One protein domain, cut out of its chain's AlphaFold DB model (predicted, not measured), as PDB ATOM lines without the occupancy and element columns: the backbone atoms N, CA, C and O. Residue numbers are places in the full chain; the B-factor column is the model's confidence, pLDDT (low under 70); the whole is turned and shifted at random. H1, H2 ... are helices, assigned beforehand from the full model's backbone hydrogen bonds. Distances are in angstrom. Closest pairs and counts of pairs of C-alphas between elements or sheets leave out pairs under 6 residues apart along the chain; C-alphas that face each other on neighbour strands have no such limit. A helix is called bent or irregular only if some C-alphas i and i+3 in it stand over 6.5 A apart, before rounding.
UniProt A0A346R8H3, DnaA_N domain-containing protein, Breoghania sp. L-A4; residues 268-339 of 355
ATOM      1  N   ASP A 268      30.991  19.767  -2.708       72.44
ATOM      2  CA  ASP A 268      29.886  20.678  -2.973       72.44
ATOM      3  C   ASP A 268      28.571  20.216  -2.288       72.44
ATOM      4  O   ASP A 268      28.432  19.057  -1.868       72.44
ATOM      5  N   PRO A 269      27.567  21.106  -2.159       74.06
ATOM      6  CA  PRO A 269      26.288  20.762  -1.541       74.06
ATOM      7  C   PRO A 269      25.540  19.599  -2.209       74.06
ATOM      8  O   PRO A 269      24.750  18.938  -1.531       74.06
ATOM      9  N   ALA A 270      25.757  19.345  -3.504       75.00
ATOM     10  CA  ALA A 270      25.111  18.247  -4.218       75.00
ATOM     11  C   ALA A 270      25.721  16.903  -3.801       75.00
ATOM     12  O   ALA A 270      24.983  16.014  -3.377       75.00
ATOM     13  N   ARG A 271      27.057  16.794  -3.784       75.19
ATOM     14  CA  ARG A 271      27.769  15.607  -3.275       75.19
ATOM     15  C   ARG A 271      27.465  15.338  -1.808       75.19
ATOM     16  O   ARG A 271      27.240  14.195  -1.419       75.19
ATOM     17  N   LEU A 272      27.417  16.386  -0.983       80.19
ATOM     18  CA  LEU A 272      27.027  16.256   0.423       80.19
ATOM     19  C   LEU A 272      25.582  15.759   0.565       80.19
ATOM     20  O   LEU A 272      25.299  14.975   1.467       80.19
ATOM     21  N   GLY A 273      24.687  16.160  -0.341       79.69
ATOM     22  CA  GLY A 273      23.320  15.648  -0.421       79.69
ATOM     23  C   GLY A 273      23.249  14.158  -0.767       79.69
ATOM     24  O   GLY A 273      22.512  13.424  -0.109       79.69
ATOM     25  N   GLU A 274      24.046  13.697  -1.735       78.88
ATOM     26  CA  GLU A 274      24.108  12.283  -2.146       78.88
ATOM     27  C   GLU A 274      24.516  11.359  -0.991       78.88
ATOM     28  O   GLU A 274      23.969  10.266  -0.829       78.88
ATOM     29  N   ILE A 275      25.437  11.813  -0.140       78.31
ATOM     30  CA  ILE A 275      25.959  11.008   0.970       78.31
ATOM     31  C   ILE A 275      25.264  11.267   2.311       78.31
ATOM     32  O   ILE A 275      25.550  10.558   3.274       78.31
ATOM     33  N   ALA A 276      24.359  12.246   2.410       83.44
ATOM     34  CA  ALA A 276      23.751  12.649   3.680       83.44
ATOM     35  C   ALA A 276      22.931  11.527   4.328       83.44
ATOM     36  O   ALA A 276      23.092  11.241   5.513       83.44
ATOM     37  N   LEU A 277      22.061  10.869   3.556       79.62
ATOM     38  CA  LEU A 277      21.211   9.783   4.054       79.62
ATOM     39  C   LEU A 277      22.023   8.585   4.569       79.62
ATOM     40  O   LEU A 277      21.848   8.224   5.735       79.62
ATOM     41  N   PRO A 278      22.939   7.988   3.782       74.44
ATOM     42  CA  PRO A 278      23.780   6.918   4.305       74.44
ATOM     43  C   PRO A 278      24.734   7.421   5.403       74.44
ATOM     44  O   PRO A 278      24.983   6.705   6.369       74.44
ATOM     45  N   GLY A 279      25.222   8.661   5.295       82.69
ATOM     46  CA  GLY A 279      26.088   9.339   6.261       82.69
ATOM     47  C   GLY A 279      25.475   9.487   7.651       82.69
ATOM     48  O   GLY A 279      26.143   9.203   8.644       82.69
ATOM     49  N   ASN A 280      24.206   9.889   7.726       87.62
ATOM     50  CA  ASN A 280      23.468  10.088   8.975       87.62
ATOM     51  C   ASN A 280      23.454   8.835   9.841       87.62
ATOM     52  O   ASN A 280      23.763   8.896  11.030       87.62
ATOM     53  N   GLU A 281      23.146   7.694   9.237       81.56
ATOM     54  CA  GLU A 281      23.086   6.436   9.968       81.56
ATOM     55  C   GLU A 281      24.481   6.038  10.487       81.56
ATOM     56  O   GLU A 281      24.618   5.544  11.606       81.56
ATOM     57  N   ILE A 282      25.545   6.279   9.708       82.31
ATOM     58  CA  ILE A 282      26.915   5.917  10.114       82.31
ATOM     59  C   ILE A 282      27.348   6.812  11.264       82.31
ATOM     60  O   ILE A 282      27.921   6.351  12.250       82.31
ATOM     61  N   LEU A 283      27.063   8.105  11.143       89.19
ATOM     62  CA  LEU A 283      27.351   9.085  12.171       89.19
ATOM     63  C   LEU A 283      26.577   8.768  13.462       89.19
ATOM     64  O   LEU A 283      27.122   8.902  14.559       89.19
ATOM     65  N   ARG A 284      25.343   8.262  13.352       89.62
ATOM     66  CA  ARG A 284      24.569   7.737  14.485       89.62
ATOM     67  C   ARG A 284      25.269   6.539  15.137       89.62
ATOM     68  O   ARG A 284      25.532   6.577  16.336       89.62
ATOM     69  N   GLU A 285      25.680   5.527  14.377       83.94
ATOM     70  CA  GLU A 285      26.428   4.388  14.937       83.94
ATOM     71  C   GLU A 285      27.740   4.819  15.609       83.94
ATOM     72  O   GLU A 285      28.050   4.373  16.715       83.94
ATOM     73  N   LEU A 286      28.479   5.752  15.002       84.81
ATOM     74  CA  LEU A 286      29.727   6.274  15.563       84.81
ATOM     75  C   LEU A 286      29.523   7.058  16.873       84.81
ATOM     76  O   LEU A 286      30.451   7.179  17.671       84.81
ATOM     77  N   THR A 287      28.313   7.553  17.134       90.56
ATOM     78  CA  THR A 287      27.986   8.389  18.306       90.56
ATOM     79  C   THR A 287      27.209   7.661  19.396       90.56
ATOM     80  O   THR A 287      27.183   8.134  20.539       90.56
ATOM     81  N   GLU A 288      26.603   6.513  19.082       87.38
ATOM     82  CA  GLU A 288      25.701   5.780  19.979       87.38
ATOM     83  C   GLU A 288      26.185   4.363  20.294       87.38
ATOM     84  O   GLU A 288      25.976   3.882  21.413       87.38
ATOM     85  N   ASN A 289      26.893   3.705  19.372       81.69
ATOM     86  CA  ASN A 289      27.244   2.301  19.527       81.69
ATOM     87  C   ASN A 289      28.321   2.100  20.607       81.69
ATOM     88  O   ASN A 289      29.498   2.458  20.456       81.69
ATOM     89  N   ARG A 290      27.899   1.514  21.734       83.00
ATOM     90  CA  ARG A 290      28.741   1.273  22.915       83.00
ATOM     91  C   ARG A 290      29.704   0.114  22.773       83.00
ATOM     92  O   ARG A 290      30.634   0.032  23.572       83.00
ATOM     93  N   GLU A 291      29.505  -0.753  21.796       73.06
ATOM     94  CA  GLU A 291      30.382  -1.895  21.557       73.06
ATOM     95  C   GLU A 291      31.529  -1.521  20.616       73.06
ATOM     96  O   GLU A 291      32.652  -1.981  20.807       73.06
ATOM     97  N   LEU A 292      31.271  -0.630  19.653       66.25
ATOM     98  CA  LEU A 292      32.214  -0.296  18.580       66.25
ATOM     99  C   LEU A 292      33.121   0.898  18.887       66.25
ATOM    100  O   LEU A 292      34.325   0.850  18.633       66.25
ATOM    101  N   VAL A 293      32.560   1.971  19.441       74.81
ATOM    102  CA  VAL A 293      33.287   3.226  19.705       74.81
ATOM    103  C   VAL A 293      33.526   3.349  21.209       74.81
ATOM    104  O   VAL A 293      32.829   2.703  21.983       74.81
ATOM    105  N   ASP A 294      34.526   4.074  21.705       82.69
ATOM    106  CA  ASP A 294      34.650   4.356  23.146       82.69
ATOM    107  C   ASP A 294      33.795   5.574  23.572       82.69
ATOM    108  O   ASP A 294      33.274   6.307  22.734       82.69
ATOM    109  N   GLU A 295      33.594   5.783  24.879       79.94
ATOM    110  CA  GLU A 295      32.716   6.865  25.365       79.94
ATOM    111  C   GLU A 295      33.249   8.263  25.046       79.94
ATOM    112  O   GLU A 295      32.460   9.144  24.711       79.94
ATOM    113  N   ARG A 296      34.567   8.472  25.107       73.44
ATOM    114  CA  ARG A 296      35.166   9.777  24.821       73.44
ATOM    115  C   ARG A 296      35.033  10.107  23.338       73.44
ATOM    116  O   ARG A 296      34.627  11.217  23.014       73.44
ATOM    117  N   THR A 297      35.286   9.142  22.454       78.50
ATOM    118  CA  THR A 297      35.108   9.340  21.007       78.50
ATOM    119  C   THR A 297      33.643   9.586  20.643       78.50
ATOM    120  O   THR A 297      33.355  10.544  19.928       78.50
ATOM    121  N   ARG A 298      32.692   8.827  21.213       90.75
ATOM    122  CA  ARG A 298      31.255   9.115  21.034       90.75
ATOM    123  C   ARG A 298      30.901  10.534  21.475       90.75
ATOM    124  O   ARG A 298      30.190  11.236  20.763       90.75
ATOM    125  N   ALA A 299      31.387  10.959  22.642       83.19
ATOM    126  CA  ALA A 299      31.117  12.291  23.174       83.19
ATOM    127  C   ALA A 299      31.663  13.411  22.271       83.19
ATOM    128  O   ALA A 299      31.018  14.447  22.155       83.19
ATOM    129  N   LEU A 300      32.797  13.190  21.596       81.88
ATOM    130  CA  LEU A 300      33.355  14.130  20.615       81.88
ATOM    131  C   LEU A 300      32.538  14.197  19.319       81.88
ATOM    132  O   LEU A 300      32.469  15.252  18.696       81.88
ATOM    133  N   HIS A 301      31.916  13.093  18.899       89.31
ATOM    134  CA  HIS A 301      31.142  13.051  17.654       89.31
ATOM    135  C   HIS A 301      29.713  13.588  17.809       89.31
ATOM    136  O   HIS A 301      29.170  14.126  16.844       89.31
ATOM    137  N   ARG A 302      29.099  13.471  19.000       91.62
ATOM    138  CA  ARG A 302      27.696  13.880  19.245       91.62
ATOM    139  C   ARG A 302      27.391  15.319  18.799       91.62
ATOM    140  O   ARG A 302      26.443  15.472  18.039       91.62
ATOM    141  N   PRO A 303      28.200  16.346  19.137       89.56
ATOM    142  CA  PRO A 303      27.919  17.715  18.702       89.56
ATOM    143  C   PRO A 303      27.875  17.876  17.178       89.56
ATOM    144  O   PRO A 303      27.091  18.670  16.662       89.56
ATOM    145  N   VAL A 304      28.701  17.119  16.446       87.62
ATOM    146  CA  VAL A 304      28.733  17.165  14.976       87.62
ATOM    147  C   VAL A 304      27.517  16.462  14.384       87.62
ATOM    148  O   VAL A 304      26.928  16.985  13.445       87.62
ATOM    149  N   ARG A 305      27.096  15.327  14.956       92.94
ATOM    150  CA  ARG A 305      25.836  14.668  14.585       92.94
ATOM    151  C   ARG A 305      24.638  15.578  14.807       92.94
ATOM    152  O   ARG A 305      23.819  15.708  13.907       92.94
ATOM    153  N   ASP A 306      24.549  16.190  15.982       91.25
ATOM    154  CA  ASP A 306      23.423  17.050  16.345       91.25
ATOM    155  C   ASP A 306      23.367  18.257  15.399       91.25
ATOM    156  O   ASP A 306      22.333  18.528  14.795       91.25
ATOM    157  N   SER A 307      24.522  18.877  15.129       87.38
ATOM    158  CA  SER A 307      24.633  19.956  14.139       87.38
ATOM    159  C   SER A 307      24.244  19.500  12.728       87.38
ATOM    160  O   SER A 307      23.569  20.237  12.017       87.38
ATOM    161  N   ALA A 308      24.656  18.303  12.299       87.94
ATOM    162  CA  ALA A 308      24.326  17.766  10.977       87.94
ATOM    163  C   ALA A 308      22.836  17.419  10.837       87.94
ATOM    164  O   ALA A 308      22.279  17.569   9.750       87.94
ATOM    165  N   ALA A 309      22.187  16.997  11.925       87.12
ATOM    166  CA  ALA A 309      20.749  16.755  11.972       87.12
ATOM    167  C   ALA A 309      19.942  18.065  11.953       87.12
ATOM    168  O   ALA A 309      18.918  18.140  11.279       87.12
ATOM    169  N   GLU A 310      20.409  19.098  12.659       85.31
ATOM    170  CA  GLU A 310      19.727  20.395  12.761       85.31
ATOM    171  C   GLU A 310      19.941  21.292  11.532       85.31
ATOM    172  O   GLU A 310      18.997  21.903  11.035       85.31
ATOM    173  N   LEU A 311      21.181  21.385  11.042       84.75
ATOM    174  CA  LEU A 311      21.592  22.321   9.986       84.75
ATOM    175  C   LEU A 311      21.768  21.652   8.617       84.75
ATOM    176  O   LEU A 311      21.960  22.344   7.615       84.75
ATOM    177  N   GLY A 312      21.717  20.322   8.560       82.06
ATOM    178  CA  GLY A 312      21.901  19.551   7.337       82.06
ATOM    179  C   GLY A 312      23.359  19.443   6.881       82.06
ATOM    180  O   GLY A 312      24.221  20.273   7.179       82.06
ATOM    181  N   TRP A 313      23.629  18.403   6.093       85.94
ATOM    182  CA  TRP A 313      24.960  18.113   5.551       85.94
ATOM    183  C   TRP A 313      25.419  19.116   4.495       85.94
ATOM    184  O   TRP A 313      26.605  19.206   4.234       85.94
ATOM    185  N   SER A 314      24.523  19.892   3.892       79.62
ATOM    186  CA  SER A 314      24.883  20.896   2.883       79.62
ATOM    187  C   SER A 314      25.480  22.177   3.480       79.62
ATOM    188  O   SER A 314      26.003  23.015   2.746       79.62
ATOM    189  N   THR A 315      25.439  22.345   4.806       78.56
ATOM    190  CA  THR A 315      26.045  23.493   5.487       78.56
ATOM    191  C   THR A 315      27.559  23.291   5.582       78.56
ATOM    192  O   THR A 315      28.018  22.556   6.452       78.56
ATOM    193  N   SER A 316      28.324  23.956   4.704       65.00
ATOM    194  CA  SER A 316      29.771  23.765   4.440       65.00
ATOM    195  C   SER A 316      30.600  23.230   5.624       65.00
ATOM    196  O   SER A 316      31.096  22.106   5.563       65.00
ATOM    197  N   ARG A 317      30.672  23.945   6.754       72.31
ATOM    198  CA  ARG A 317      31.492  23.516   7.904       72.31
ATOM    199  C   ARG A 317      30.955  22.277   8.638       72.31
ATOM    200  O   ARG A 317      31.732  21.445   9.111       72.31
ATOM    201  N   VAL A 318      29.634  22.168   8.772       80.50
ATOM    202  CA  VAL A 318      28.956  21.060   9.469       80.50
ATOM    203  C   VAL A 318      28.999  19.799   8.612       80.50
ATOM    204  O   VAL A 318      29.396  18.742   9.097       80.50
ATOM    205  N   GLY A 319      28.674  19.942   7.328       81.56
ATOM    206  CA  GLY A 319      28.737  18.896   6.317       81.56
ATOM    207  C   GLY A 319      30.112  18.276   6.186       81.56
ATOM    208  O   GLY A 319      30.259  17.060   6.295       81.56
ATOM    209  N   TYR A 320      31.134  19.118   6.036       81.19
ATOM    210  CA  TYR A 320      32.513  18.658   5.939       81.19
ATOM    211  C   TYR A 320      32.955  17.906   7.204       81.19
ATOM    212  O   TYR A 320      33.514  16.814   7.122       81.19
ATOM    213  N   SER A 321      32.636  18.434   8.390       82.31
ATOM    214  CA  SER A 321      32.980  17.784   9.663       82.31
ATOM    215  C   SER A 321      32.291  16.423   9.825       82.31
ATOM    216  O   SER A 321      32.931  15.446  10.222       82.31
ATOM    217  N   ALA A 322      31.002  16.341   9.486       86.50
ATOM    218  CA  ALA A 322      30.233  15.101   9.509       86.50
ATOM    219  C   ALA A 322      30.810  14.069   8.528       86.50
ATOM    220  O   ALA A 322      31.053  12.918   8.905       86.50
ATOM    221  N   TYR A 323      31.129  14.507   7.308       85.06
ATOM    222  CA  TYR A 323      31.788  13.687   6.297       85.06
ATOM    223  C   TYR A 323      33.127  13.134   6.788       85.06
ATOM    224  O   TYR A 323      33.362  11.931   6.687       85.06
ATOM    225  N   LEU A 324      33.993  13.971   7.367       81.50
ATOM    226  CA  LEU A 324      35.292  13.534   7.876       81.50
ATOM    227  C   LEU A 324      35.161  12.477   8.977       81.50
ATOM    228  O   LEU A 324      35.907  11.494   8.959       81.50
ATOM    229  N   ILE A 325      34.222  12.651   9.913       85.50
ATOM    230  CA  ILE A 325      33.970  11.677  10.986       85.50
ATOM    231  C   ILE A 325      33.535  10.341  10.394       85.50
ATOM    232  O   ILE A 325      34.127   9.308  10.716       85.50
ATOM    233  N   VAL A 326      32.553  10.364   9.493       85.62
ATOM    234  CA  VAL A 326      32.053   9.160   8.827       85.62
ATOM    235  C   VAL A 326      33.165   8.480   8.029       85.62
ATOM    236  O   VAL A 326      33.466   7.307   8.258       85.62
ATOM    237  N   ARG A 327      33.850   9.223   7.158       80.00
ATOM    238  CA  ARG A 327      34.948   8.729   6.317       80.00
ATOM    239  C   ARG A 327      36.061   8.092   7.146       80.00
ATOM    240  O   ARG A 327      36.496   6.974   6.858       80.00
ATOM    241  N   ASN A 328      36.554   8.799   8.161       78.69
ATOM    242  CA  ASN A 328      37.689   8.342   8.959       78.69
ATOM    243  C   ASN A 328      37.293   7.176   9.874       78.69
ATOM    244  O   ASN A 328      38.066   6.222   9.994       78.69
ATOM    245  N   GLY A 329      36.086   7.200  10.449       79.75
ATOM    246  CA  GLY A 329      35.544   6.099  11.245       79.75
ATOM    247  C   GLY A 329      35.441   4.808  10.433       79.75
ATOM    248  O   GLY A 329      35.962   3.770  10.846       79.75
ATOM    249  N   VAL A 330      34.867   4.883   9.228       72.62
ATOM    250  CA  VAL A 330      34.767   3.742   8.303       72.62
ATOM    251  C   VAL A 330      36.147   3.204   7.936       72.62
ATOM    252  O   VAL A 330      36.403   2.007   8.086       72.62
ATOM    253  N   ARG A 331      37.080   4.076   7.527       67.25
ATOM    254  CA  ARG A 331      38.457   3.666   7.203       67.25
ATOM    255  C   ARG A 331      39.140   2.968   8.375       67.25
ATOM    256  O   ARG A 331      39.810   1.958   8.167       67.25
ATOM    257  N   ALA A 332      38.976   3.472   9.595       66.25
ATOM    258  CA  ALA A 332      39.598   2.881  10.769       66.25
ATOM    259  C   ALA A 332      38.992   1.514  11.129       66.25
ATOM    260  O   ALA A 332      39.737   0.577  11.409       66.25
ATOM    261  N   MET A 333      37.669   1.351  11.033       67.75
ATOM    262  CA  MET A 333      37.007   0.053  11.231       67.75
ATOM    263  C   MET A 333      37.438  -0.979  10.183       67.75
ATOM    264  O   MET A 333      37.706  -2.139  10.508       67.75
ATOM    265  N   ILE A 334      37.565  -0.555   8.924       58.28
ATOM    266  CA  ILE A 334      38.088  -1.386   7.838       58.28
ATOM    267  C   ILE A 334      39.541  -1.795   8.121       58.28
ATOM    268  O   ILE A 334      39.867  -2.977   8.010       58.28
ATOM    269  N   LYS A 335      40.408  -0.856   8.525       57.62
ATOM    270  CA  LYS A 335      41.803  -1.144   8.906       57.62
ATOM    271  C   LYS A 335      41.883  -2.134  10.066       57.62
ATOM    272  O   LYS A 335      42.599  -3.124   9.963       57.62
ATOM    273  N   PHE A 336      41.107  -1.916  11.127       55.34
ATOM    274  CA  PHE A 336      41.034  -2.817  12.280       55.34
ATOM    275  C   PHE A 336      40.685  -4.253  11.875       55.34
ATOM    276  O   PHE A 336      41.227  -5.211  12.415       55.34
ATOM    277  N   SER A 337      39.823  -4.398  10.873       53.94
ATOM    278  CA  SER A 337      39.343  -5.700  10.412       53.94
ATOM    279  C   SER A 337      40.308  -6.420   9.468       53.94
ATOM    280  O   SER A 337      40.186  -7.624   9.270       53.94
ATOM    281  N   VAL A 338      41.264  -5.693   8.883       49.75
ATOM    282  CA  VAL A 338      42.296  -6.241   7.988       49.75
ATOM    283  C   VAL A 338      43.643  -6.438   8.706       49.75
ATOM    284  O   VAL A 338      44.402  -7.322   8.315       49.75
ATOM    285  N   GLY A 339      43.888  -5.708   9.803       42.34
ATOM    286  CA  GLY A 339      45.042  -5.846  10.704       42.34
ATOM    287  C   GLY A 339      46.287  -5.047  10.284       42.34
ATOM    288  O   GLY A 339      46.610  -4.973   9.103       42.34
TER     289      GLY A 339
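This is residues 268 to 339 of the 355 residues of the protein "DnaA_N domain-containing protein" of Breoghania sp. L-A4 (UniProt A0A346R8H3). Three helices fold into a small cluster whose centres make a triangle, each touching the other two at a steep tilt. The longest, H3, crosses H1, while H2 folds back from the end of H1 and H3 folds back from the end of H2; at the far end of H3, residues 334 to 339 stick out as a free arm. The printed part has 72 residues, with H1, H2 and H3 in this order along the chain and no named strand, and its class is all helix. It is compact, with a radius of gyration of the C-alphas of 12.0 A, and its C-alphas span 34 by 24 by 17 A, the arm included.

H3 is residues 316 to 338, 32.7 A from first to last C-alpha, from C-alpha 316 at (29.771, 23.765, 4.440) to C-alpha 338 at (42.296, -6.241, 7.988). H2 is residues 295 to 311 and 24.5 A long. It has a kink of 28 degrees near residue 302 and is only just irregular: C-alphas 300 and 303 are 6.8 A apart. H1 is residues 269 to 288 and 26.2 A long, beginning at C-alpha 269 at (26.288, 20.762, -1.541). It has a kink of 62 degrees near residue 277 and is irregular, with C-alphas 274 and 277 at 7.3 A.

H3 touches H1 at a steep tilt of 57 degrees, running the same way; their closest C-alphas are those of Leu 283 and Val 326, 5.8 A apart. H3 touches H2 with residues 318 to 325 alone. These two form a helical hairpin, opposite ways at a steep tilt of 39 degrees, and their closest C-alphas, of Ala 308 and Val 318, are 5.9 A apart. H1 and H2 form the other helical hairpin, opposite ways at 36 degrees, only just a steep tilt. H1 touches H2 with residues 280 to 288 alone; the closest C-alphas are those of Thr 287 and Arg 298, 4.3 A apart. In H3 every O i to N i+4 pair is within hydrogen-bond range, against 13 of 16 in H1 and 11 of 13 in H2.

The two C-alphas farthest apart are those of Leu 311 and Gly 339, at 36.7 A. The printed part has no cut. The link from H2 to H3 is tight, with 4 residues, and the link from H1 to H2 is short, with 6. The mean pLDDT of the printed part is 78.9, with residue 292, residue 316 and residues 331 to 339 under 70.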